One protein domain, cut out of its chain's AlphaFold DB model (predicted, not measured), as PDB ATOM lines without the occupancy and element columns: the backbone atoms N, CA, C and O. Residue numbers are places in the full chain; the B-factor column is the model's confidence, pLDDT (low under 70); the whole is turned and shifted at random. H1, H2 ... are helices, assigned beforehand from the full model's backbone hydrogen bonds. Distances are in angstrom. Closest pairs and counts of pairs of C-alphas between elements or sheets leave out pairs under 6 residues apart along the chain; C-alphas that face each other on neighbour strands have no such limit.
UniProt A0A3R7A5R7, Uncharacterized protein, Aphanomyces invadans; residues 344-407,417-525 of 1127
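This is residues 344 to 407 and 417 to 525 of the 1127 residues of an uncharacterized protein of Aphanomyces invadans (UniProt A0A3R7A5R7). Six helices make an up-and-down bundle, stacked as three pairs, H1 with H3, H5 with H6 and H7 with H8, with H5 and H6 in the middle. The short helix H2 sits at one end of the first pair, H4 packs on H1 and H3 nearer the other end, and H9 turns away from the end of H8, beyond the third pair. The printed part has 173 residues with nine named helices, H1 to H9 in chain order, and no named strand: the class is all helix. It is compact, with a radius of gyration of the C-alphas of 16.4 A and spans of 54 by 44 by 27 A.

H1, residues 346 to 366, touches residues 383 to 393 of H3, residues 383 to 405, at a shallow tilt of 24 degrees, opposite ways; the closest C-alphas, of Arg 353 and Asn 386, are 5.7 A apart. H2, residues 371 to 379, touches no helix. H4, residues 419 to 426, touches H1 at residues 346 to 351 of H1 alone; the closest C-alphas, of Val 347 and Cys 420, are 5.3 A apart. H5, residues 429 to 438, and H6, residues 445 to 456, form a helical hairpin, with C-alphas 437 and 446 closest at 4.3 A. H6 touches H3, with the C-alphas of Val 391 and Leu 456 closest at 6.1 A. H7, residues 470 to 486, touches H5 at a shallow tilt of 24 degrees, the same way; C-alphas 438 and 479 are closest, 4.4 A apart. H8, residues 491 to 509, forms a helical hairpin with H7 and touches H6, with C-alphas 454 and 500 closest at 4.4 A. H9, residues 512 to 523, touches H8 only at the corner, and only just, with 3 pairs of C-alphas within 8 A; the closest are those of Leu 508 and Thr 515, 5.3 A apart. Every O i to N i+4 pair is within hydrogen-bond range in H1, H2, H4, H5, H6 and H8; in H3 it is 18 of 19, in H7 11 of 13 and in H9 6 of 8.

H1 begins at C-alpha 346 (23.307, 14.101, 98.600) and is 30.4 A long. H3 is the longest helix, 34.1 A, and H9 ends at C-alpha 523 (-5.569, -11.552, 99.756). H7 measures 25.2 A and H8 26.9 A.

The C-alphas of Pro 370 and Gly 407 are farthest apart, 55.4 A. Residues 408 to 416 are not printed, and C-alphas 407 and 417 are 16.7 A apart across this cut. The link from H6 to H7, residues 457 to 469, is long. Mean pLDDT of the printed part is 74.1; 54 residues are under 70, among them 505 to 525.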
ATOM      1  N   LYS A 344      29.973  15.424  99.451       59.41
ATOM      2  CA  LYS A 344      30.183  15.730  98.021       59.41
ATOM      3  C   LYS A 344      28.937  15.461  97.181       59.41
ATOM      4  O   LYS A 344      28.748  16.123  96.166       59.41
ATOM      5  N   THR A 345      28.099  14.519  97.606       76.12
ATOM      6  CA  THR A 345      26.811  14.195  96.975       76.12
ATOM      7  C   THR A 345      25.704  14.122  98.037       76.12
ATOM      8  O   THR A 345      25.995  13.848  99.206       76.12
ATOM      9  N   PRO A 346      24.422  14.332  97.675       76.50
ATOM     10  CA  PRO A 346      23.307  14.101  98.600       76.50
ATOM     11  C   PRO A 346      23.204  12.625  99.024       76.50
ATOM     12  O   PRO A 346      22.765  12.335 100.133       76.50
ATOM     13  N   VAL A 347      23.685  11.706  98.180       81.88
ATOM     14  CA  VAL A 347      23.716  10.253  98.408       81.88
ATOM     15  C   VAL A 347      24.716   9.873  99.503       81.88
ATOM     16  O   VAL A 347      24.397   9.068 100.372       81.88
ATOM     17  N   GLU A 348      25.903  10.494  99.521       81.75
ATOM     18  CA  GLU A 348      26.874  10.353 100.618       81.75
ATOM     19  C   GLU A 348      26.263  10.808 101.953       81.75
ATOM     20  O   GLU A 348      26.432  10.137 102.975       81.75
ATOM     21  N   GLU A 349      25.517  11.922 101.953       84.62
ATOM     22  CA  GLU A 349      24.807  12.391 103.147       84.62
ATOM     23  C   GLU A 349      23.690  11.418 103.559       84.62
ATOM     24  O   GLU A 349      23.540  11.121 104.748       84.62
ATOM     25  N   PHE A 350      22.936  10.883 102.594       86.88
ATOM     26  CA  PHE A 350      21.877   9.903 102.829       86.88
ATOM     27  C   PHE A 350      22.438   8.615 103.453       86.88
ATOM     28  O   PHE A 350      21.998   8.207 104.532       86.88
ATOM     29  N   HIS A 351      23.469   8.029 102.837       87.12
ATOM     30  CA  HIS A 351      24.181   6.854 103.340       87.12
ATOM     31  C   HIS A 351      24.732   7.086 104.753       87.12
ATOM     32  O   HIS A 351      24.468   6.293 105.657       87.12
ATOM     33  N   HIS A 352      25.450   8.194 104.985       85.19
ATOM     34  CA  HIS A 352      26.009   8.494 106.305       85.19
ATOM     35  C   HIS A 352      24.905   8.619 107.364       85.19
ATOM     36  O   HIS A 352      25.035   8.084 108.472       85.19
ATOM     37  N   ARG A 353      23.806   9.322 107.060       84.75
ATOM     38  CA  ARG A 353      22.687   9.503 107.998       84.75
ATOM     39  C   ARG A 353      21.952   8.199 108.282       84.75
ATOM     40  O   ARG A 353      21.619   7.965 109.444       84.75
ATOM     41  N   TRP A 354      21.758   7.343 107.279       89.44
ATOM     42  CA  TRP A 354      21.180   6.013 107.468       89.44
ATOM     43  C   TRP A 354      22.075   5.116 108.329       89.44
ATOM     44  O   TRP A 354      21.623   4.617 109.358       89.44
ATOM     45  N   THR A 355      23.359   4.989 107.986       86.69
ATOM     46  CA  THR A 355      24.332   4.178 108.738       86.69
ATOM     47  C   THR A 355      24.444   4.634 110.197       86.69
ATOM     48  O   THR A 355      24.479   3.804 111.103       86.69
ATOM     49  N   THR A 356      24.390   5.950 110.451       86.69
ATOM     50  CA  THR A 356      24.339   6.512 111.817       86.69
ATOM     51  C   THR A 356      23.089   6.061 112.583       86.69
ATOM     52  O   THR A 356      23.171   5.780 113.776       86.69
ATOM     53  N   VAL A 357      21.928   5.996 111.918       86.69
ATOM     54  CA  VAL A 357      20.667   5.548 112.528       86.69
ATOM     55  C   VAL A 357      20.668   4.041 112.776       86.69
ATOM     56  O   VAL A 357      20.319   3.641 113.884       86.69
ATOM     57  N   SER A 358      21.088   3.207 111.814       86.56
ATOM     58  CA  SER A 358      21.094   1.750 112.029       86.56
ATOM     59  C   SER A 358      22.019   1.375 113.181       86.56
ATOM     60  O   SER A 358      21.534   0.817 114.157       86.56
ATOM     61  N   LEU A 359      23.294   1.788 113.144       84.75
ATOM     62  CA  LEU A 359      24.271   1.449 114.190       84.75
ATOM     63  C   LEU A 359      23.811   1.870 115.595       84.75
ATOM     64  O   LEU A 359      24.072   1.159 116.562       84.75
ATOM     65  N   PHE A 360      23.098   2.994 115.718       86.62
ATOM     66  CA  PHE A 360      22.522   3.430 116.990       86.62
ATOM     67  C   PHE A 360      21.349   2.546 117.448       86.62
ATOM     68  O   PHE A 360      21.288   2.174 118.619       86.62
ATOM     69  N   LEU A 361      20.438   2.176 116.542       84.50
ATOM     70  CA  LEU A 361      19.322   1.275 116.853       84.50
ATOM     71  C   LEU A 361      19.798  -0.157 117.141       84.50
ATOM     72  O   LEU A 361      19.255  -0.803 118.031       84.50
ATOM     73  N   ASP A 362      20.819  -0.636 116.428       84.19
ATOM     74  CA  ASP A 362      21.458  -1.936 116.652       84.19
ATOM     75  C   ASP A 362      22.173  -1.979 118.014       84.19
ATOM     76  O   ASP A 362      21.991  -2.927 118.777       84.19
ATOM     77  N   ALA A 363      22.902  -0.917 118.383       82.06
ATOM     78  CA  ALA A 363      23.517  -0.799 119.706       82.06
ATOM     79  C   ALA A 363      22.476  -0.739 120.842       82.06
ATOM     80  O   ALA A 363      22.639  -1.425 121.850       82.06
ATOM     81  N   LEU A 364      21.389   0.028 120.680       82.06
ATOM     82  CA  LEU A 364      20.309   0.087 121.675       82.06
ATOM     83  C   LEU A 364      19.517  -1.221 121.800       82.06
ATOM     84  O   LEU A 364      19.033  -1.514 122.887       82.06
ATOM     85  N   ALA A 365      19.369  -1.993 120.720       76.38
ATOM     86  CA  ALA A 365      18.711  -3.299 120.765       76.38
ATOM     87  C   ALA A 365      19.590  -4.379 121.429       76.38
ATOM     88  O   ALA A 365      19.061  -5.334 121.996       76.38
ATOM     89  N   ALA A 366      20.919  -4.226 121.382       78.81
ATOM     90  CA  ALA A 366      21.869  -5.114 122.055       78.81
ATOM     91  C   ALA A 366      22.031  -4.814 123.562       78.81
ATOM     92  O   ALA A 366      22.352  -5.714 124.340       78.81
ATOM     93  N   GLU A 367      21.811  -3.571 124.000       75.19
ATOM     94  CA  GLU A 367      21.787  -3.218 125.424       75.19
ATOM     95  C   GLU A 367      20.458  -3.649 126.078       75.19
ATOM     96  O   GLU A 367      19.406  -3.061 125.827       75.19
ATOM     97  N   THR A 368      20.492  -4.622 126.997       67.25
ATOM     98  CA  THR A 368      19.307  -5.091 127.748       67.25
ATOM     99  C   THR A 368      18.849  -4.076 128.812       67.25
ATOM    100  O   THR A 368      18.990  -4.299 130.017       67.25
ATOM    101  N   LEU A 369      18.336  -2.928 128.365       76.44
ATOM    102  CA  LEU A 369      17.886  -1.812 129.202       76.44
ATOM    103  C   LEU A 369      16.381  -1.858 129.500       76.44
ATOM    104  O   LEU A 369      15.605  -2.281 128.640       76.44
ATOM    105  N   PRO A 370      15.935  -1.327 130.656       77.69
ATOM    106  CA  PRO A 370      14.518  -1.115 130.939       77.69
ATOM    107  C   PRO A 370      13.838  -0.202 129.910       77.69
ATOM    108  O   PRO A 370      14.389   0.826 129.514       77.69
ATOM    109  N   ASP A 371      12.592  -0.525 129.570       75.69
ATOM    110  CA  ASP A 371      11.745   0.151 128.571       75.69
ATOM    111  C   ASP A 371      11.742   1.687 128.640       75.69
ATOM    112  O   ASP A 371      11.768   2.379 127.622       75.69
ATOM    113  N   ILE A 372      11.716   2.231 129.860       71.31
ATOM    114  CA  ILE A 372      11.710   3.677 130.115       71.31
ATOM    115  C   ILE A 372      13.058   4.294 129.720       71.31
ATOM    116  O   ILE A 372      13.097   5.336 129.072       71.31
ATOM    117  N   GLN A 373      14.168   3.624 130.050       73.62
ATOM    118  CA  GLN A 373      15.517   4.080 129.707       73.62
ATOM    119  C   GLN A 373      15.797   3.947 128.206       73.62
ATOM    120  O   GLN A 373      16.470   4.813 127.651       73.62
ATOM    121  N   GLN A 374      15.235   2.930 127.536       77.44
ATOM    122  CA  GLN A 374      15.244   2.852 126.071       77.44
ATOM    123  C   GLN A 374      14.547   4.074 125.458       77.44
ATOM    124  O   GLN A 374      15.159   4.782 124.658       77.44
ATOM    125  N   ARG A 375      13.313   4.385 125.894       75.94
ATOM    126  CA  ARG A 375      12.556   5.555 125.410       75.94
ATOM    127  C   ARG A 375      13.302   6.876 125.640       75.94
ATOM    128  O   ARG A 375      13.316   7.703 124.731       75.94
ATOM    129  N   THR A 376      13.967   7.057 126.786       76.56
ATOM    130  CA  THR A 376      14.801   8.247 127.060       76.56
ATOM    131  C   THR A 376      16.059   8.299 126.185       76.56
ATOM    132  O   THR A 376      16.295   9.305 125.519       76.56
ATOM    133  N   LYS A 377      16.843   7.211 126.079       76.62
ATOM    134  CA  LYS A 377      17.997   7.179 125.157       76.62
ATOM    135  C   LYS A 377      17.573   7.462 123.709       76.62
ATOM    136  O   LYS A 377      18.321   8.100 122.971       76.62
ATOM    137  N   LEU A 378      16.377   7.029 123.304       81.06
ATOM    138  CA  LEU A 378      15.827   7.304 121.978       81.06
ATOM    139  C   LEU A 378      15.409   8.777 121.808       81.06
ATOM    140  O   LEU A 378      15.708   9.363 120.763       81.06
ATOM    141  N   SER A 379      14.754   9.388 122.806       76.12
ATOM    142  CA  SER A 379      14.316  10.796 122.752       76.12
ATOM    143  C   SER A 379      15.471  11.784 122.691       76.12
ATOM    144  O   SER A 379      15.356  12.794 121.995       76.12
ATOM    145  N   ASP A 380      16.560  11.454 123.380       76.06
ATOM    146  CA  ASP A 380      17.745  12.297 123.549       76.06
ATOM    147  C   ASP A 380      18.734  12.129 122.375       76.06
ATOM    148  O   ASP A 380      19.751  12.819 122.286       76.06
ATOM    149  N   SER A 381      18.431  11.215 121.446       83.12
ATOM    150  CA  SER A 381      19.249  10.917 120.271       83.12
ATOM    151  C   SER A 381      18.909  11.777 119.051       83.12
ATOM    152  O   SER A 381      17.756  12.122 118.782       83.12
ATOM    153  N   ASN A 382      19.908  11.987 118.192       83.00
ATOM    154  CA  ASN A 382      19.737  12.625 116.881       83.00
ATOM    155  C   ASN A 382      18.959  11.759 115.855       83.00
ATOM    156  O   ASN A 382      18.895  12.119 114.679       83.00
ATOM    157  N   THR A 383      18.365  10.629 116.258       83.56
ATOM    158  CA  THR A 383      17.668   9.681 115.365       83.56
ATOM    159  C   THR A 383      16.502  10.337 114.628       83.56
ATOM    160  O   THR A 383      16.441  10.273 113.401       83.56
ATOM    161  N   ARG A 384      15.623  11.046 115.354       83.38
ATOM    162  CA  ARG A 384      14.499  11.809 114.771       83.38
ATOM    163  C   ARG A 384      14.993  12.815 113.727       83.38
ATOM    164  O   ARG A 384      14.426  12.934 112.645       83.38
ATOM    165  N   ASP A 385      16.079  13.499 114.058       83.44
ATOM    166  CA  ASP A 385      16.682  14.558 113.258       83.44
ATOM    167  C   ASP A 385      17.371  14.037 111.990       83.44
ATOM    168  O   ASP A 385      17.351  14.708 110.959       83.44
ATOM    169  N   ASN A 386      17.975  12.848 112.049       85.06
ATOM    170  CA  ASN A 386      18.547  12.175 110.886       85.06
ATOM    171  C   ASN A 386      17.450  11.622 109.968       85.06
ATOM    172  O   ASN A 386      17.495  11.911 108.775       85.06
ATOM    173  N   LEU A 387      16.429  10.940 110.503       86.38
ATOM    174  CA  LEU A 387      15.273  10.470 109.723       86.38
ATOM    175  C   LEU A 387      14.574  11.630 108.986       86.38
ATOM    176  O   LEU A 387      14.340  11.551 107.782       86.38
ATOM    177  N   ALA A 388      14.340  12.755 109.669       85.00
ATOM    178  CA  ALA A 388      13.762  13.954 109.058       85.00
ATOM    179  C   ALA A 388      14.674  14.623 108.004       85.00
ATOM    180  O   ALA A 388      14.185  15.378 107.162       85.00
ATOM    181  N   LYS A 389      15.992  14.375 108.032       86.38
ATOM    182  CA  LYS A 389      16.941  14.846 107.006       86.38
ATOM    183  C   LYS A 389      16.996  13.901 105.801       86.38
ATOM    184  O   LYS A 389      17.078  14.405 104.689       86.38
ATOM    185  N   LEU A 390      16.833  12.586 105.987       87.25
ATOM    186  CA  LEU A 390      16.678  11.627 104.879       87.25
ATOM    187  C   LEU A 390      15.482  11.998 103.983       87.25
ATOM    188  O   LEU A 390      15.643  12.121 102.772       87.25
ATOM    189  N   VAL A 391      14.310  12.286 104.568       86.38
ATOM    190  CA  VAL A 391      13.129  12.721 103.786       86.38
ATOM    191  C   VAL A 391      13.383  14.052 103.065       86.38
ATOM    192  O   VAL A 391      12.983  14.218 101.917       86.38
ATOM    193  N   LYS A 392      14.102  14.997 103.689       85.50
ATOM    194  CA  LYS A 392      14.459  16.280 103.053       85.50
ATOM    195  C   LYS A 392      15.420  16.131 101.872       85.50
ATOM    196  O   LYS A 392      15.338  16.947 100.961       85.50
ATOM    197  N   LEU A 393      16.299  15.127 101.876       85.50
ATOM    198  CA  LEU A 393      17.165  14.822 100.732       85.50
ATOM    199  C   LEU A 393      16.342  14.262  99.564       85.50
ATOM    200  O   LEU A 393      16.457  14.779  98.460       85.50
ATOM    201  N   LEU A 394      15.426  13.319  99.820       85.19
ATOM    202  CA  LEU A 394      14.501  12.793  98.799       85.19
ATOM    203  C   LEU A 394      13.591  13.891  98.218       85.19
ATOM    204  O   LEU A 394      13.367  13.939  97.013       85.19
ATOM    205  N   TYR A 395      13.116  14.821  99.054       85.31
ATOM    206  CA  TYR A 395      12.379  16.003  98.592       85.31
ATOM    207  C   TYR A 395      13.221  16.953  97.733       85.31
ATOM    208  O   TYR A 395      12.664  17.612  96.864       85.31
ATOM    209  N   ALA A 396      14.523  17.086  98.003       82.44
ATOM    210  CA  ALA A 396      15.417  17.944  97.225       82.44
ATOM    211  C   ALA A 396      15.845  17.289  95.900       82.44
ATOM    212  O   ALA A 396      16.109  17.998  94.934       82.44
ATOM    213  N   GLU A 397      15.886  15.956  95.858       84.50
ATOM    214  CA  GLU A 397      16.102  15.152  94.652       84.50
ATOM    215  C   GLU A 397      14.907  15.272  93.689       84.50
ATOM    216  O   GLU A 397      15.085  15.697  92.549       84.50
ATOM    217  N   GLU A 398      13.677  15.029  94.157       79.50
ATOM    218  CA  GLU A 398      12.486  15.146  93.300       79.50
ATOM    219  C   GLU A 398      12.220  16.609  92.866       79.50
ATOM    220  O   GLU A 398      11.930  16.863  91.700       79.50
ATOM    221  N   ASP A 399      12.419  17.595  93.757       77.19
ATOM    222  CA  ASP A 399      12.307  19.032  93.434       77.19
ATOM    223  C   ASP A 399      13.401  19.514  92.456       77.19
ATOM    224  O   ASP A 399      13.221  20.535  91.795       77.19
ATOM    225  N   ALA A 400      14.517  18.786  92.311       76.19
ATOM    226  CA  ALA A 400      15.502  19.036  91.258       76.19
ATOM    227  C   ALA A 400      15.068  18.446  89.903       76.19
ATOM    228  O   ALA A 400      15.242  19.106  88.876       76.19
ATOM    229  N   LEU A 401      14.462  17.253  89.899       72.12
ATOM    230  CA  LEU A 401      13.944  16.590  88.694       72.12
ATOM    231  C   LEU A 401      12.736  17.336  88.099       72.12
ATOM    232  O   LEU A 401      12.727  17.632  86.902       72.12
ATOM    233  N   ASP A 402      11.774  17.746  88.933       69.44
ATOM    234  CA  ASP A 402      10.605  18.528  88.497       69.44
ATOM    235  C   ASP A 402      11.026  19.854  87.822       69.44
ATOM    236  O   ASP A 402      10.406  20.291  86.852       69.44
ATOM    237  N   ARG A 403      12.125  20.483  88.270       70.00
ATOM    238  CA  ARG A 403      12.680  21.700  87.638       70.00
ATOM    239  C   ARG A 403      13.312  21.437  86.271       70.00
ATOM    240  O   ARG A 403      13.288  22.331  85.427       70.00
ATOM    241  N   GLN A 404      13.887  20.254  86.050       64.88
ATOM    242  CA  GLN A 404      14.496  19.889  84.768       64.88
ATOM    243  C   GLN A 404      13.423  19.636  83.699       64.88
ATOM    244  O   GLN A 404      13.561  20.126  82.581       64.88
ATOM    245  N   MET A 405      12.307  18.985  84.053       56.91
ATOM    246  CA  MET A 405      11.225  18.657  83.107       56.91
ATOM    247  C   MET A 405      10.565  19.862  82.410       56.91
ATOM    248  O   MET A 405      10.030  19.706  81.314       56.91
ATOM    249  N   TYR A 406      10.593  21.054  83.016       55.56
ATOM    250  CA  TYR A 406      10.025  22.282  82.432       55.56
ATOM    251  C   TYR A 406      11.087  23.250  81.873       55.56
ATOM    252  O   TYR A 406      10.742  24.305  81.334       55.56
ATOM    253  N   GLY A 407      12.376  22.915  81.983       50.66
ATOM    254  CA  GLY A 407      13.483  23.719  81.471       50.66
ATOM    255  C   GLY A 407      13.799  23.388  80.014       50.66
ATOM    256  O   GLY A 407      14.508  22.429  79.743       50.66
ATOM    257  N   ALA A 417      18.428   8.998  87.295       61.81
ATOM    258  CA  ALA A 417      19.162   9.612  88.404       61.81
ATOM    259  C   ALA A 417      18.246  10.020  89.574       61.81
ATOM    260  O   ALA A 417      18.036  11.208  89.836       61.81
ATOM    261  N   ARG A 418      17.757   9.032  90.337       76.75
ATOM    262  CA  ARG A 418      17.215   9.215  91.698       76.75
ATOM    263  C   ARG A 418      18.092   8.484  92.731       76.75
ATOM    264  O   ARG A 418      17.602   7.596  93.435       76.75
ATOM    265  N   PRO A 419      19.389   8.812  92.856       80.69
ATOM    266  CA  PRO A 419      20.320   7.968  93.596       80.69
ATOM    267  C   PRO A 419      20.069   7.915  95.114       80.69
ATOM    268  O   PRO A 419      20.519   6.972  95.766       80.69
ATOM    269  N   CYS A 420      19.328   8.858  95.712       83.50
ATOM    270  CA  CYS A 420      18.865   8.720  97.099       83.50
ATOM    271  C   CYS A 420      17.657   7.770  97.211       83.50
ATOM    272  O   CYS A 420      17.566   7.019  98.186       83.50
ATOM    273  N   MET A 421      16.739   7.770  96.234       84.69
ATOM    274  CA  MET A 421      15.627   6.806  96.161       84.69
ATOM    275  C   MET A 421      16.110   5.386  95.839       84.69
ATOM    276  O   MET A 421      15.655   4.427  96.460       84.69
ATOM    277  N   GLU A 422      17.050   5.247  94.906       83.69
ATOM    278  CA  GLU A 422      17.706   3.979  94.568       83.69
ATOM    279  C   GLU A 422      18.383   3.404  95.819       83.69
ATOM    280  O   GLU A 422      18.036   2.302  96.248       83.69
ATOM    281  N   TYR A 423      19.203   4.205  96.514       84.88
ATOM    282  CA  TYR A 423      19.822   3.817  97.786       84.88
ATOM    283  C   TYR A 423      18.794   3.378  98.853       84.88
ATOM    284  O   TYR A 423      19.010   2.386  99.558       84.88
ATOM    285  N   LEU A 424      17.665   4.094  98.991       85.62
ATOM    286  CA  LEU A 424      16.579   3.745  99.923       85.62
ATOM    287  C   LEU A 424      16.011   2.339  99.636       85.62
ATOM    288  O   LEU A 424      15.714   1.592 100.576       85.62
ATOM    289  N   LEU A 425      15.854   1.999  98.355       82.25
ATOM    290  CA  LEU A 425      15.257   0.749  97.885       82.25
ATOM    291  C   LEU A 425      16.252  -0.419  97.929       82.25
ATOM    292  O   LEU A 425      15.926  -1.451  98.522       82.25
ATOM    293  N   GLU A 426      17.461  -0.250  97.385       84.56
ATOM    294  CA  GLU A 426      18.524  -1.269  97.360       84.56
ATOM    295  C   GLU A 426      18.884  -1.742  98.773       84.56
ATOM    296  O   GLU A 426      18.825  -2.933  99.088       84.56
ATOM    297  N   HIS A 427      19.159  -0.801  99.681       84.31
ATOM    298  CA  HIS A 427      19.503  -1.117 101.070       84.31
ATOM    299  C   HIS A 427      18.284  -1.430 101.956       84.31
ATOM    300  O   HIS A 427      18.430  -1.574 103.174       84.31
ATOM    301  N   ASN A 428      17.086  -1.567 101.365       86.69
ATOM    302  CA  ASN A 428      15.843  -1.950 102.045       86.69
ATOM    303  C   ASN A 428      15.567  -1.094 103.305       86.69
ATOM    304  O   ASN A 428      15.079  -1.581 104.328       86.69
ATOM    305  N   VAL A 429      15.916   0.196 103.247       87.44
ATOM    306  CA  VAL A 429      15.981   1.109 104.403       87.44
ATOM    307  C   VAL A 429      14.628   1.220 105.108       87.44
ATOM    308  O   VAL A 429      14.536   1.137 106.334       87.44
ATOM    309  N   LEU A 430      13.563   1.365 104.319       85.56
ATOM    310  CA  LEU A 430      12.197   1.507 104.813       85.56
ATOM    311  C   LEU A 430      11.671   0.198 105.425       85.56
ATOM    312  O   LEU A 430      11.048   0.228 106.485       85.56
ATOM    313  N   GLN A 431      11.977  -0.942 104.806       88.19
ATOM    314  CA  GLN A 431      11.635  -2.286 105.275       88.19
ATOM    315  C   GLN A 431      12.284  -2.565 106.639       88.19
ATOM    316  O   GLN A 431      11.600  -2.944 107.588       88.19
ATOM    317  N   ASN A 432      13.587  -2.288 106.757       85.88
ATOM    318  CA  ASN A 432      14.367  -2.465 107.983       85.88
ATOM    319  C   ASN A 432      13.857  -1.579 109.135       85.88
ATOM    320  O   ASN A 432      13.744  -2.046 110.271       85.88
ATOM    321  N   LEU A 433      13.500  -0.318 108.851       87.69
ATOM    322  CA  LEU A 433      12.856   0.564 109.830       87.69
ATOM    323  C   LEU A 433      11.481   0.045 110.255       87.69
ATOM    324  O   LEU A 433      11.209  -0.030 111.450       87.69
ATOM    325  N   CYS A 434      10.624  -0.325 109.301       85.75
ATOM    326  CA  CYS A 434       9.265  -0.780 109.589       85.75
ATOM    327  C   CYS A 434       9.244  -2.099 110.377       85.75
ATOM    328  O   CYS A 434       8.456  -2.219 111.309       85.75
ATOM    329  N   ALA A 435      10.145  -3.043 110.087       84.44
ATOM    330  CA  ALA A 435      10.256  -4.303 110.828       84.44
ATOM    331  C   ALA A 435      10.676  -4.089 112.298       84.44
ATOM    332  O   ALA A 435      10.015  -4.594 113.207       84.44
ATOM    333  N   LYS A 436      11.720  -3.282 112.552       84.88
ATOM    334  CA  LYS A 436      12.144  -2.923 113.923       84.88
ATOM    335  C   LYS A 436      11.070  -2.112 114.665       84.88
ATOM    336  O   LYS A 436      10.856  -2.302 115.861       84.88
ATOM    337  N   ALA A 437      10.358  -1.238 113.951       86.12
ATOM    338  CA  ALA A 437       9.266  -0.432 114.490       86.12
ATOM    339  C   ALA A 437       7.995  -1.238 114.802       86.12
ATOM    340  O   ALA A 437       7.346  -0.937 115.798       86.12
ATOM    341  N   ALA A 438       7.667  -2.276 114.026       82.31
ATOM    342  CA  ALA A 438       6.544  -3.175 114.310       82.31
ATOM    343  C   ALA A 438       6.754  -3.960 115.619       82.31
ATOM    344  O   ALA A 438       5.806  -4.255 116.340       82.31
ATOM    345  N   GLN A 439       8.011  -4.242 115.969       82.81
ATOM    346  CA  GLN A 439       8.384  -4.812 117.267       82.81
ATOM    347  C   GLN A 439       8.519  -3.742 118.374       82.81
ATOM    348  O   GLN A 439       8.635  -4.093 119.545       82.81
ATOM    349  N   ASP A 440       8.505  -2.446 118.020       84.56
ATOM    350  CA  ASP A 440       8.908  -1.303 118.860       84.56
ATOM    351  C   ASP A 440      10.207  -1.600 119.629       84.56
ATOM    352  O   ASP A 440      10.267  -1.457 120.848       84.56
ATOM    353  N   SER A 441      11.229  -2.083 118.917       77.50
ATOM    354  CA  SER A 441      12.512  -2.487 119.495       77.50
ATOM    355  C   SER A 441      13.652  -1.665 118.878       77.50
ATOM    356  O   SER A 441      13.918  -1.816 117.680       77.50
ATOM    357  N   PRO A 442      14.329  -0.781 119.642       80.06
ATOM    358  CA  PRO A 442      14.044  -0.365 121.029       80.06
ATOM    359  C   PRO A 442      12.725   0.424 121.194       80.06
ATOM    360  O   PRO A 442      12.242   1.056 120.248       80.06
ATOM    361  N   ARG A 443      12.159   0.445 122.413       80.50
ATOM    362  CA  ARG A 443      10.836   1.053 122.668       80.50
ATOM    363  C   ARG A 443      10.782   2.548 122.360       80.50
ATOM    364  O   ARG A 443      11.651   3.323 122.753       80.50
ATOM    365  N   GLY A 444       9.683   2.962 121.728       80.31
ATOM    366  CA  GLY A 444       9.456   4.314 121.214       80.31
ATOM    367  C   GLY A 444       9.833   4.494 119.737       80.31
ATOM    368  O   GLY A 444       9.483   5.524 119.151       80.31
ATOM    369  N   LEU A 445      10.498   3.514 119.112       87.75
ATOM    370  CA  LEU A 445      10.854   3.549 117.691       87.75
ATOM    371  C   LEU A 445       9.616   3.594 116.785       87.75
ATOM    372  O   LEU A 445       9.637   4.293 115.770       87.75
ATOM    373  N   MET A 446       8.522   2.930 117.177       86.88
ATOM    374  CA  MET A 446       7.278   2.890 116.402       86.88
ATOM    375  C   MET A 446       6.730   4.293 116.101       86.88
ATOM    376  O   MET A 446       6.359   4.586 114.966       86.88
ATOM    377  N   VAL A 447       6.769   5.204 117.080       87.50
ATOM    378  CA  VAL A 447       6.329   6.600 116.911       87.50
ATOM    379  C   VAL A 447       7.229   7.356 115.926       87.50
ATOM    380  O   VAL A 447       6.729   8.106 115.088       87.50
ATOM    381  N   LEU A 448       8.552   7.153 115.980       87.50
ATOM    382  CA  LEU A 448       9.487   7.815 115.059       87.50
ATOM    383  C   LEU A 448       9.318   7.330 113.614       87.50
ATOM    384  O   LEU A 448       9.361   8.149 112.694       87.50
ATOM    385  N   VAL A 449       9.100   6.029 113.407       89.00
ATOM    386  CA  VAL A 449       8.938   5.456 112.061       89.00
ATOM    387  C   VAL A 449       7.559   5.766 111.473       89.00
ATOM    388  O   VAL A 449       7.484   6.074 110.287       89.00
ATOM    389  N   LEU A 450       6.492   5.827 112.281       84.56
ATOM    390  CA  LEU A 450       5.189   6.339 111.829       84.56
ATOM    391  C   LEU A 450       5.277   7.805 111.366       84.56
ATOM    392  O   LEU A 450       4.697   8.150 110.338       84.56
ATOM    393  N   ILE A 451       6.035   8.665 112.062       87.12
ATOM    394  CA  ILE A 451       6.278  10.056 111.623       87.12
ATOM    395  C   ILE A 451       7.089  10.087 110.317       87.12
ATOM    396  O   ILE A 451       6.688  10.761 109.371       87.12
ATOM    397  N   PHE A 452       8.183   9.323 110.231       88.19
ATOM    398  CA  PHE A 452       9.008   9.217 109.021       88.19
ATOM    399  C   PHE A 452       8.193   8.754 107.800       88.19
ATOM    400  O   PHE A 452       8.290   9.358 106.733       88.19
ATOM    401  N   LEU A 453       7.336   7.743 107.973       86.19
ATOM    402  CA  LEU A 453       6.440   7.236 106.932       86.19
ATOM    403  C   LEU A 453       5.339   8.248 106.569       86.19
ATOM    404  O   LEU A 453       5.047   8.429 105.390       86.19
ATOM    405  N   THR A 454       4.773   8.956 107.554       84.38
ATOM    406  CA  THR A 454       3.812  10.059 107.327       84.38
ATOM    407  C   THR A 454       4.412  11.156 106.450       84.38
ATOM    408  O   THR A 454       3.734  11.679 105.565       84.38
ATOM    409  N   ASP A 455       5.677  11.515 106.684       83.81
ATOM    410  CA  ASP A 455       6.363  12.519 105.877       83.81
ATOM    411  C   ASP A 455       6.723  11.976 104.488       83.81
ATOM    412  O   ASP A 455       6.384  12.616 103.498       83.81
ATOM    413  N   LEU A 456       7.292  10.771 104.376       83.19
ATOM    414  CA  LEU A 456       7.618  10.140 103.086       83.19
ATOM    415  C   LEU A 456       6.393   9.980 102.153       83.19
ATOM    416  O   LEU A 456       6.510  10.065 100.927       83.19
ATOM    417  N   LEU A 457       5.203   9.767 102.727       76.19
ATOM    418  CA  LEU A 457       3.941   9.624 101.995       76.19
ATOM    419  C   LEU A 457       3.168  10.940 101.806       76.19
ATOM    420  O   LEU A 457       2.069  10.914 101.255       76.19
ATOM    421  N   ARG A 458       3.702  12.096 102.218       78.38
ATOM    422  CA  ARG A 458       2.982  13.373 102.107       78.38
ATOM    423  C   ARG A 458       2.783  13.782 100.632       78.38
ATOM    424  O   ARG A 458       3.663  13.607  99.793       78.38
ATOM    425  N   GLU A 459       1.605  14.334 100.344       54.81
ATOM    426  CA  GLU A 459       0.927  14.380  99.028       54.81
ATOM    427  C   GLU A 459       1.675  15.034  97.844       54.81
ATOM    428  O   GLU A 459       1.256  14.852  96.708       54.81
ATOM    429  N   SER A 460       2.743  15.813  98.061       56.19
ATOM    430  CA  SER A 460       3.163  16.843  97.088       56.19
ATOM    431  C   SER A 460       4.672  17.026  96.859       56.19
ATOM    432  O   SER A 460       5.082  18.100  96.420       56.19
ATOM    433  N   ARG A 461       5.522  16.039  97.195       61.00
ATOM    434  CA  ARG A 461       7.000  16.172  97.079       61.00
ATOM    435  C   ARG A 461       7.798  14.925  96.666       61.00
ATOM    436  O   ARG A 461       9.019  15.002  96.619       61.00
ATOM    437  N   ILE A 462       7.150  13.784  96.430       70.62
ATOM    438  CA  ILE A 462       7.791  12.566  95.901       70.62
ATOM    439  C   ILE A 462       6.756  11.866  95.024       70.62
ATOM    440  O   ILE A 462       5.782  11.327  95.560       70.62
ATOM    441  N   ASN A 463       6.967  11.862  93.713       65.12
ATOM    442  CA  ASN A 463       6.062  11.282  92.720       65.12
ATOM    443  C   ASN A 463       6.416   9.810  92.415       65.12
ATOM    444  O   ASN A 463       5.601   9.088  91.846       65.12
ATOM    445  N   TYR A 464       7.593   9.335  92.847       72.69
ATOM    446  CA  TYR A 464       7.991   7.926  92.736       72.69
ATOM    447  C   TYR A 464       6.999   6.960  93.439       72.69
ATOM    448  O   TYR A 464       6.653   7.175  94.611       72.69
ATOM    449  N   PRO A 465       6.577   5.855  92.784       68.19
ATOM    450  CA  PRO A 465       5.663   4.862  93.351       68.19
ATOM    451  C   PRO A 465       6.380   3.941  94.356       68.19
ATOM    452  O   PRO A 465       6.785   2.825  94.048       68.19
ATOM    453  N   ILE A 466       6.528   4.410  95.599       72.94
ATOM    454  CA  ILE A 466       7.182   3.658  96.689       72.94
ATOM    455  C   ILE A 466       6.334   2.451  97.154       72.94
ATOM    456  O   ILE A 466       6.882   1.416  97.538       72.94
ATOM    457  N   LEU A 467       5.000   2.570  97.134       69.81
ATOM    458  CA  LEU A 467       4.076   1.599  97.743       69.81
ATOM    459  C   LEU A 467       3.950   0.243  97.004       69.81
ATOM    460  O   LEU A 467       3.809  -0.765  97.697       69.81
ATOM    461  N   PRO A 468       4.019   0.146  95.658       65.25
ATOM    462  CA  PRO A 468       3.947  -1.145  94.955       65.25
ATOM    463  C   PRO A 468       5.131  -2.105  95.193       65.25
ATOM    464  O   PRO A 468       5.026  -3.318  94.955       65.25
ATOM    465  N   THR A 469       6.266  -1.598  95.682       71.50
ATOM    466  CA  THR A 469       7.473  -2.395  95.942       71.50
ATOM    467  C   THR A 469       7.192  -3.499  96.966       71.50
ATOM    468  O   THR A 469       6.811  -3.235  98.106       71.50
ATOM    469  N   ARG A 470       7.398  -4.768  96.572       66.31
ATOM    470  CA  ARG A 470       6.922  -5.957  97.319       66.31
ATOM    471  C   ARG A 470       7.400  -6.023  98.774       66.31
ATOM    472  O   ARG A 470       6.624  -6.445  99.626       66.31
ATOM    473  N   GLY A 471       8.641  -5.614  99.043       67.56
ATOM    474  CA  GLY A 471       9.187  -5.533 100.402       67.56
ATOM    475  C   GLY A 471       8.547  -4.405 101.215       67.56
ATOM    476  O   GLY A 471       7.972  -4.663 102.268       67.56
ATOM    477  N   VAL A 472       8.592  -3.175 100.686       74.94
ATOM    478  CA  VAL A 472       8.017  -1.969 101.316       74.94
ATOM    479  C   VAL A 472       6.564  -2.189 101.721       74.94
ATOM    480  O   VAL A 472       6.215  -1.973 102.879       74.94
ATOM    481  N   TYR A 473       5.742  -2.661 100.781       72.06
ATOM    482  CA  TYR A 473       4.330  -2.958 100.992       72.06
ATOM    483  C   TYR A 473       4.100  -3.813 102.244       72.06
ATOM    484  O   TYR A 473       3.361  -3.426 103.150       72.06
ATOM    485  N   ARG A 474       4.787  -4.962 102.309       71.31
ATOM    486  CA  ARG A 474       4.635  -5.930 103.392       71.31
ATOM    487  C   ARG A 474       5.017  -5.313 104.739       71.31
ATOM    488  O   ARG A 474       4.215  -5.365 105.668       71.31
ATOM    489  N   SER A 475       6.183  -4.676 104.823       76.38
ATOM    490  CA  SER A 475       6.667  -4.093 106.078       76.38
ATOM    491  C   SER A 475       5.822  -2.903 106.553       76.38
ATOM    492  O   SER A 475       5.637  -2.735 107.756       76.38
ATOM    493  N   VAL A 476       5.255  -2.103 105.639       76.81
ATOM    494  CA  VAL A 476       4.303  -1.028 105.981       76.81
ATOM    495  C   VAL A 476       3.001  -1.606 106.548       76.81
ATOM    496  O   VAL A 476       2.521  -1.128 107.575       76.81
ATOM    497  N   CYS A 477       2.452  -2.665 105.943       70.19
ATOM    498  CA  CYS A 477       1.270  -3.348 106.474       70.19
ATOM    499  C   CYS A 477       1.534  -4.013 107.838       70.19
ATOM    500  O   CYS A 477       0.683  -3.935 108.723       70.19
ATOM    501  N   GLU A 478       2.701  -4.635 108.033       71.00
ATOM    502  CA  GLU A 478       3.112  -5.231 109.313       71.00
ATOM    503  C   GLU A 478       3.267  -4.161 110.415       71.00
ATOM    504  O   GLU A 478       2.761  -4.348 111.523       71.00
ATOM    505  N   LEU A 479       3.854  -2.997 110.098       79.44
ATOM    506  CA  LEU A 479       3.941  -1.849 111.011       79.44
ATOM    507  C   LEU A 479       2.562  -1.290 111.394       79.44
ATOM    508  O   LEU A 479       2.316  -1.039 112.573       79.44
ATOM    509  N   ILE A 480       1.659  -1.102 110.426       72.94
ATOM    510  CA  ILE A 480       0.301  -0.596 110.691       72.94
ATOM    511  C   ILE A 480      -0.461  -1.564 111.603       72.94
ATOM    512  O   ILE A 480      -1.052  -1.133 112.590       72.94
ATOM    513  N   GLN A 481      -0.389  -2.872 111.339       64.19
ATOM    514  CA  GLN A 481      -1.043  -3.876 112.183       64.19
ATOM    515  C   GLN A 481      -0.485  -3.906 113.613       64.19
ATOM    516  O   GLN A 481      -1.263  -4.033 114.557       64.19
ATOM    517  N   ALA A 482       0.830  -3.756 113.791       68.81
ATOM    518  CA  ALA A 482       1.441  -3.664 115.117       68.81
ATOM    519  C   ALA A 482       1.051  -2.374 115.865       68.81
ATOM    520  O   ALA A 482       0.790  -2.411 117.069       68.81
ATOM    521  N   ALA A 483       0.955  -1.248 115.152       67.81
ATOM    522  CA  ALA A 483       0.524   0.025 115.721       67.81
ATOM    523  C   ALA A 483      -0.947  -0.009 116.173       67.81
ATOM    524  O   ALA A 483      -1.244   0.462 117.268       67.81
ATOM    525  N   MET A 484      -1.847  -0.629 115.396       59.19
ATOM    526  CA  MET A 484      -3.267  -0.792 115.761       59.19
ATOM    527  C   MET A 484      -3.470  -1.626 117.035       59.19
ATOM    528  O   MET A 484      -4.358  -1.331 117.825       59.19
ATOM    529  N   VAL A 485      -2.633  -2.641 117.288       64.44
ATOM    530  CA  VAL A 485      -2.696  -3.417 118.547       64.44
ATOM    531  C   VAL A 485      -2.331  -2.555 119.765       64.44
ATOM    532  O   VAL A 485      -2.762  -2.846 120.877       64.44
ATOM    533  N   ARG A 486      -1.555  -1.480 119.567       66.00
ATOM    534  CA  ARG A 486      -0.931  -0.689 120.642       66.00
ATOM    535  C   ARG A 486      -1.434   0.752 120.747       66.00
ATOM    536  O   ARG A 486      -1.038   1.461 121.670       66.00
ATOM    537  N   GLU A 487      -2.348   1.181 119.876       62.44
ATOM    538  CA  GLU A 487      -2.992   2.500 119.977       62.44
ATOM    539  C   GLU A 487      -3.820   2.657 121.263       62.44
ATOM    540  O   GLU A 487      -3.964   3.766 121.771       62.44
ATOM    541  N   VAL A 488      -4.303   1.537 121.813       56.72
ATOM    542  CA  VAL A 488      -5.043   1.457 123.083       56.72
ATOM    543  C   VAL A 488      -4.127   1.691 124.296       56.72
ATOM    544  O   VAL A 488      -4.594   2.122 125.347       56.72
ATOM    545  N   GLU A 489      -2.821   1.432 124.161       59.62
ATOM    546  CA  GLU A 489      -1.829   1.563 125.240       59.62
ATOM    547  C   GLU A 489      -1.099   2.917 125.231       59.62
ATOM    548  O   GLU A 489      -0.688   3.411 126.282       59.62
ATOM    549  N   ASP A 490      -0.893   3.511 124.050       68.56
ATOM    550  CA  ASP A 490      -0.058   4.701 123.863       68.56
ATOM    551  C   ASP A 490      -0.728   5.709 122.911       68.56
ATOM    552  O   ASP A 490      -0.669   5.597 121.684       68.56
ATOM    553  N   GLY A 491      -1.333   6.756 123.481       64.12
ATOM    554  CA  GLY A 491      -2.028   7.799 122.717       64.12
ATOM    555  C   GLY A 491      -1.136   8.597 121.750       64.12
ATOM    556  O   GLY A 491      -1.647   9.243 120.831       64.12
ATOM    557  N   MET A 492       0.198   8.542 121.888       75.44
ATOM    558  CA  MET A 492       1.101   9.119 120.884       75.44
ATOM    559  C   MET A 492       1.226   8.205 119.657       75.44
ATOM    560  O   MET A 492       1.316   8.707 118.534       75.44
ATOM    561  N   VAL A 493       1.158   6.880 119.845       74.19
ATOM    562  CA  VAL A 493       1.047   5.904 118.746       74.19
ATOM    563  C   VAL A 493      -0.272   6.110 118.010       74.19
ATOM    564  O   VAL A 493      -0.233   6.299 116.798       74.19
ATOM    565  N   GLN A 494      -1.402   6.199 118.725       67.88
ATOM    566  CA  GLN A 494      -2.716   6.499 118.132       67.88
ATOM    567  C   GLN A 494      -2.666   7.769 117.262       67.88
ATOM    568  O   GLN A 494      -3.065   7.764 116.094       67.88
ATOM    569  N   LYS A 495      -2.107   8.863 117.802       70.38
ATOM    570  CA  LYS A 495      -1.992  10.134 117.078       70.38
ATOM    571  C   LYS A 495      -1.113  10.017 115.831       70.38
ATOM    572  O   LYS A 495      -1.494  10.533 114.782       70.38
ATOM    573  N   CYS A 496       0.049   9.373 115.917       76.50
ATOM    574  CA  CYS A 496       0.948   9.219 114.770       76.50
ATOM    575  C   CYS A 496       0.405   8.244 113.717       76.50
ATOM    576  O   CYS A 496       0.557   8.510 112.525       76.50
ATOM    577  N   LEU A 497      -0.287   7.180 114.131       72.75
ATOM    578  CA  LEU A 497      -0.957   6.237 113.238       72.75
ATOM    579  C   LEU A 497      -2.056   6.931 112.423       72.75
ATOM    580  O   LEU A 497      -2.074   6.791 111.204       72.75
ATOM    581  N   LEU A 498      -2.897   7.759 113.053       66.38
ATOM    582  CA  LEU A 498      -3.952   8.506 112.356       66.38
ATOM    583  C   LEU A 498      -3.394   9.450 111.270       66.38
ATOM    584  O   LEU A 498      -3.934   9.512 110.166       66.38
ATOM    585  N   HIS A 499      -2.286  10.149 111.547       69.19
ATOM    586  CA  HIS A 499      -1.624  10.998 110.545       69.19
ATOM    587  C   HIS A 499      -0.987  10.169 109.416       69.19
ATOM    588  O   HIS A 499      -1.051  10.572 108.252       69.19
ATOM    589  N   CYS A 500      -0.421   9.003 109.740       75.62
ATOM    590  CA  CYS A 500       0.181   8.093 108.770       75.62
ATOM    591  C   CYS A 500      -0.866   7.481 107.828       75.62
ATOM    592  O   CYS A 500      -0.699   7.534 106.610       75.62
ATOM    593  N   LEU A 501      -1.985   6.997 108.377       69.31
ATOM    594  CA  LEU A 501      -3.129   6.491 107.613       69.31
ATOM    595  C   LEU A 501      -3.733   7.580 106.720       69.31
ATOM    596  O   LEU A 501      -4.028   7.311 105.560       69.31
ATOM    597  N   HIS A 502      -3.848   8.821 107.210       67.06
ATOM    598  CA  HIS A 502      -4.289   9.950 106.387       67.06
ATOM    599  C   HIS A 502      -3.338  10.210 105.205       67.06
ATOM    600  O   HIS A 502      -3.806  10.349 104.078       67.06
ATOM    601  N   ALA A 503      -2.018  10.249 105.427       71.12
ATOM    602  CA  ALA A 503      -1.038  10.451 104.353       71.12
ATOM    603  C   ALA A 503      -1.039   9.300 103.328       71.12
ATOM    604  O   ALA A 503      -1.037   9.544 102.122       71.12
ATOM    605  N   LEU A 504      -1.109   8.051 103.800       72.38
ATOM    606  CA  LEU A 504      -1.168   6.855 102.958       72.38
ATOM    607  C   LEU A 504      -2.454   6.807 102.118       72.38
ATOM    608  O   LEU A 504      -2.382   6.587 100.911       72.38
ATOM    609  N   TRP A 505      -3.611   7.089 102.726       66.94
ATOM    610  CA  TRP A 505      -4.893   7.215 102.026       66.94
ATOM    611  C   TRP A 505      -4.849   8.283 100.932       66.94
ATOM    612  O   TRP A 505      -5.229   8.033  99.788       66.94
ATOM    613  N   VAL A 506      -4.354   9.471 101.282       67.12
ATOM    614  CA  VAL A 506      -4.223  10.605 100.367       67.12
ATOM    615  C   VAL A 506      -3.336  10.258  99.169       67.12
ATOM    616  O   VAL A 506      -3.716  10.543  98.034       67.12
ATOM    617  N   LYS A 507      -2.204   9.576  99.390       67.62
ATOM    618  CA  LYS A 507      -1.295   9.182  98.305       67.62
ATOM    619  C   LYS A 507      -1.879   8.086  97.408       67.62
ATOM    620  O   LYS A 507      -1.744   8.179  96.194       67.62
ATOM    621  N   LEU A 508      -2.591   7.108  97.977       63.84
ATOM    622  CA  LEU A 508      -3.302   6.082  97.201       63.84
ATOM    623  C   LEU A 508      -4.444   6.680  96.364       63.84
ATOM    624  O   LEU A 508      -4.594   6.321  95.200       63.84
ATOM    625  N   LYS A 509      -5.183   7.668  96.886       57.38
ATOM    626  CA  LYS A 509      -6.229   8.379  96.128       57.38
ATOM    627  C   LYS A 509      -5.703   9.051  94.845       57.38
ATOM    628  O   LYS A 509      -6.484   9.262  93.917       57.38
ATOM    629  N   GLY A 510      -4.411   9.382  94.785       57.44
ATOM    630  CA  GLY A 510      -3.764   9.939  93.594       57.44
ATOM    631  C   GLY A 510      -3.613   8.955  92.427       57.44
ATOM    632  O   GLY A 510      -3.520   9.402  91.286       57.44
ATOM    633  N   ASP A 511      -3.627   7.641  92.683       56.41
ATOM    634  CA  ASP A 511      -3.439   6.601  91.667       56.41
ATOM    635  C   ASP A 511      -4.366   5.385  91.928       56.41
ATOM    636  O   ASP A 511      -4.160   4.615  92.879       56.41
ATOM    637  N   PRO A 512      -5.392   5.160  91.080       52.31
ATOM    638  CA  PRO A 512      -6.329   4.055  91.265       52.31
ATOM    639  C   PRO A 512      -5.687   2.674  91.053       52.31
ATOM    640  O   PRO A 512      -6.138   1.714  91.673       52.31
ATOM    641  N   VAL A 513      -4.625   2.561  90.248       54.22
ATOM    642  CA  VAL A 513      -3.922   1.287  90.001       54.22
ATOM    643  C   VAL A 513      -3.083   0.909  91.221       54.22
ATOM    644  O   VAL A 513      -3.079  -0.250  91.640       54.22
ATOM    645  N   GLN A 514      -2.437   1.890  91.862       55.78
ATOM    646  CA  GLN A 514      -1.773   1.668  93.151       55.78
ATOM    647  C   GLN A 514      -2.777   1.320  94.255       55.78
ATOM    648  O   GLN A 514      -2.481   0.453  95.075       55.78
ATOM    649  N   THR A 515      -3.971   1.927  94.255       53.03
ATOM    650  CA  THR A 515      -5.057   1.535  95.171       53.03
ATOM    651  C   THR A 515      -5.472   0.078  94.949       53.03
ATOM    652  O   THR A 515      -5.525  -0.685  95.910       53.03
ATOM    653  N   GLU A 516      -5.702  -0.352  93.707       47.59
ATOM    654  CA  GLU A 516      -6.081  -1.741  93.422       47.59
ATOM    655  C   GLU A 516      -4.980  -2.726  93.860       47.59
ATOM    656  O   GLU A 516      -5.239  -3.673  94.603       47.59
ATOM    657  N   PHE A 517      -3.721  -2.448  93.513       54.34
ATOM    658  CA  PHE A 517      -2.567  -3.280  93.867       54.34
ATOM    659  C   PHE A 517      -2.309  -3.372  95.382       54.34
ATOM    660  O   PHE A 517      -2.045  -4.462  95.905       54.34
ATOM    661  N   PHE A 518      -2.385  -2.240  96.093       51.81
ATOM    662  CA  PHE A 518      -2.161  -2.161  97.543       51.81
ATOM    663  C   PHE A 518      -3.227  -2.944  98.324       51.81
ATOM    664  O   PHE A 518      -2.958  -3.443  99.416       51.81
ATOM    665  N   PHE A 519      -4.422  -3.117  97.763       49.94
ATOM    666  CA  PHE A 519      -5.482  -3.897  98.393       49.94
ATOM    667  C   PHE A 519      -5.458  -5.364  97.934       49.94
ATOM    668  O   PHE A 519      -5.563  -6.251  98.777       49.94
ATOM    669  N   LEU A 520      -5.216  -5.655  96.649       42.38
ATOM    670  CA  LEU A 520      -5.144  -7.024  96.111       42.38
ATOM    671  C   LEU A 520      -4.110  -7.913  96.825       42.38
ATOM    672  O   LEU A 520      -4.362  -9.102  97.036       42.38
ATOM    673  N   ARG A 521      -2.953  -7.371  97.230       42.41
ATOM    674  CA  ARG A 521      -1.895  -8.171  97.879       42.41
ATOM    675  C   ARG A 521      -2.168  -8.585  99.330       42.41
ATOM    676  O   ARG A 521      -1.470  -9.481  99.802       42.41
ATOM    677  N   ILE A 522      -3.194  -8.049  99.996       40.25
ATOM    678  CA  ILE A 522      -3.672  -8.561 101.298       40.25
ATOM    679  C   ILE A 522      -4.274  -9.975 101.159       40.25
ATOM    680  O   ILE A 522      -4.273 -10.738 102.122       40.25
ATOM    681  N   TYR A 523      -4.737 -10.359  99.963       32.84
ATOM    682  CA  TYR A 523      -5.569 -11.552  99.756       32.84
ATOM    683  C   TYR A 523      -4.832 -12.824  99.299       32.84
ATOM    684  O   TYR A 523      -5.487 -13.847  99.104       32.84
ATOM    685  N   LYS A 524      -3.497 -12.820  99.139       25.92
ATOM    686  CA  LYS A 524      -2.737 -14.067  98.902       25.92
ATOM    687  C   LYS A 524      -2.162 -14.608 100.222       25.92
ATOM    688  O   LYS A 524      -1.163 -14.060 100.689       25.92
ATOM    689  N   PRO A 525      -2.739 -15.676 100.816       29.94
ATOM    690  CA  PRO A 525      -2.158 -16.312 101.994       29.94
ATOM    691  C   PRO A 525      -0.798 -16.933 101.656       29.94
ATOM    692  O   PRO A 525      -0.582 -17.428 100.547       29.94
TER     693      PRO A 525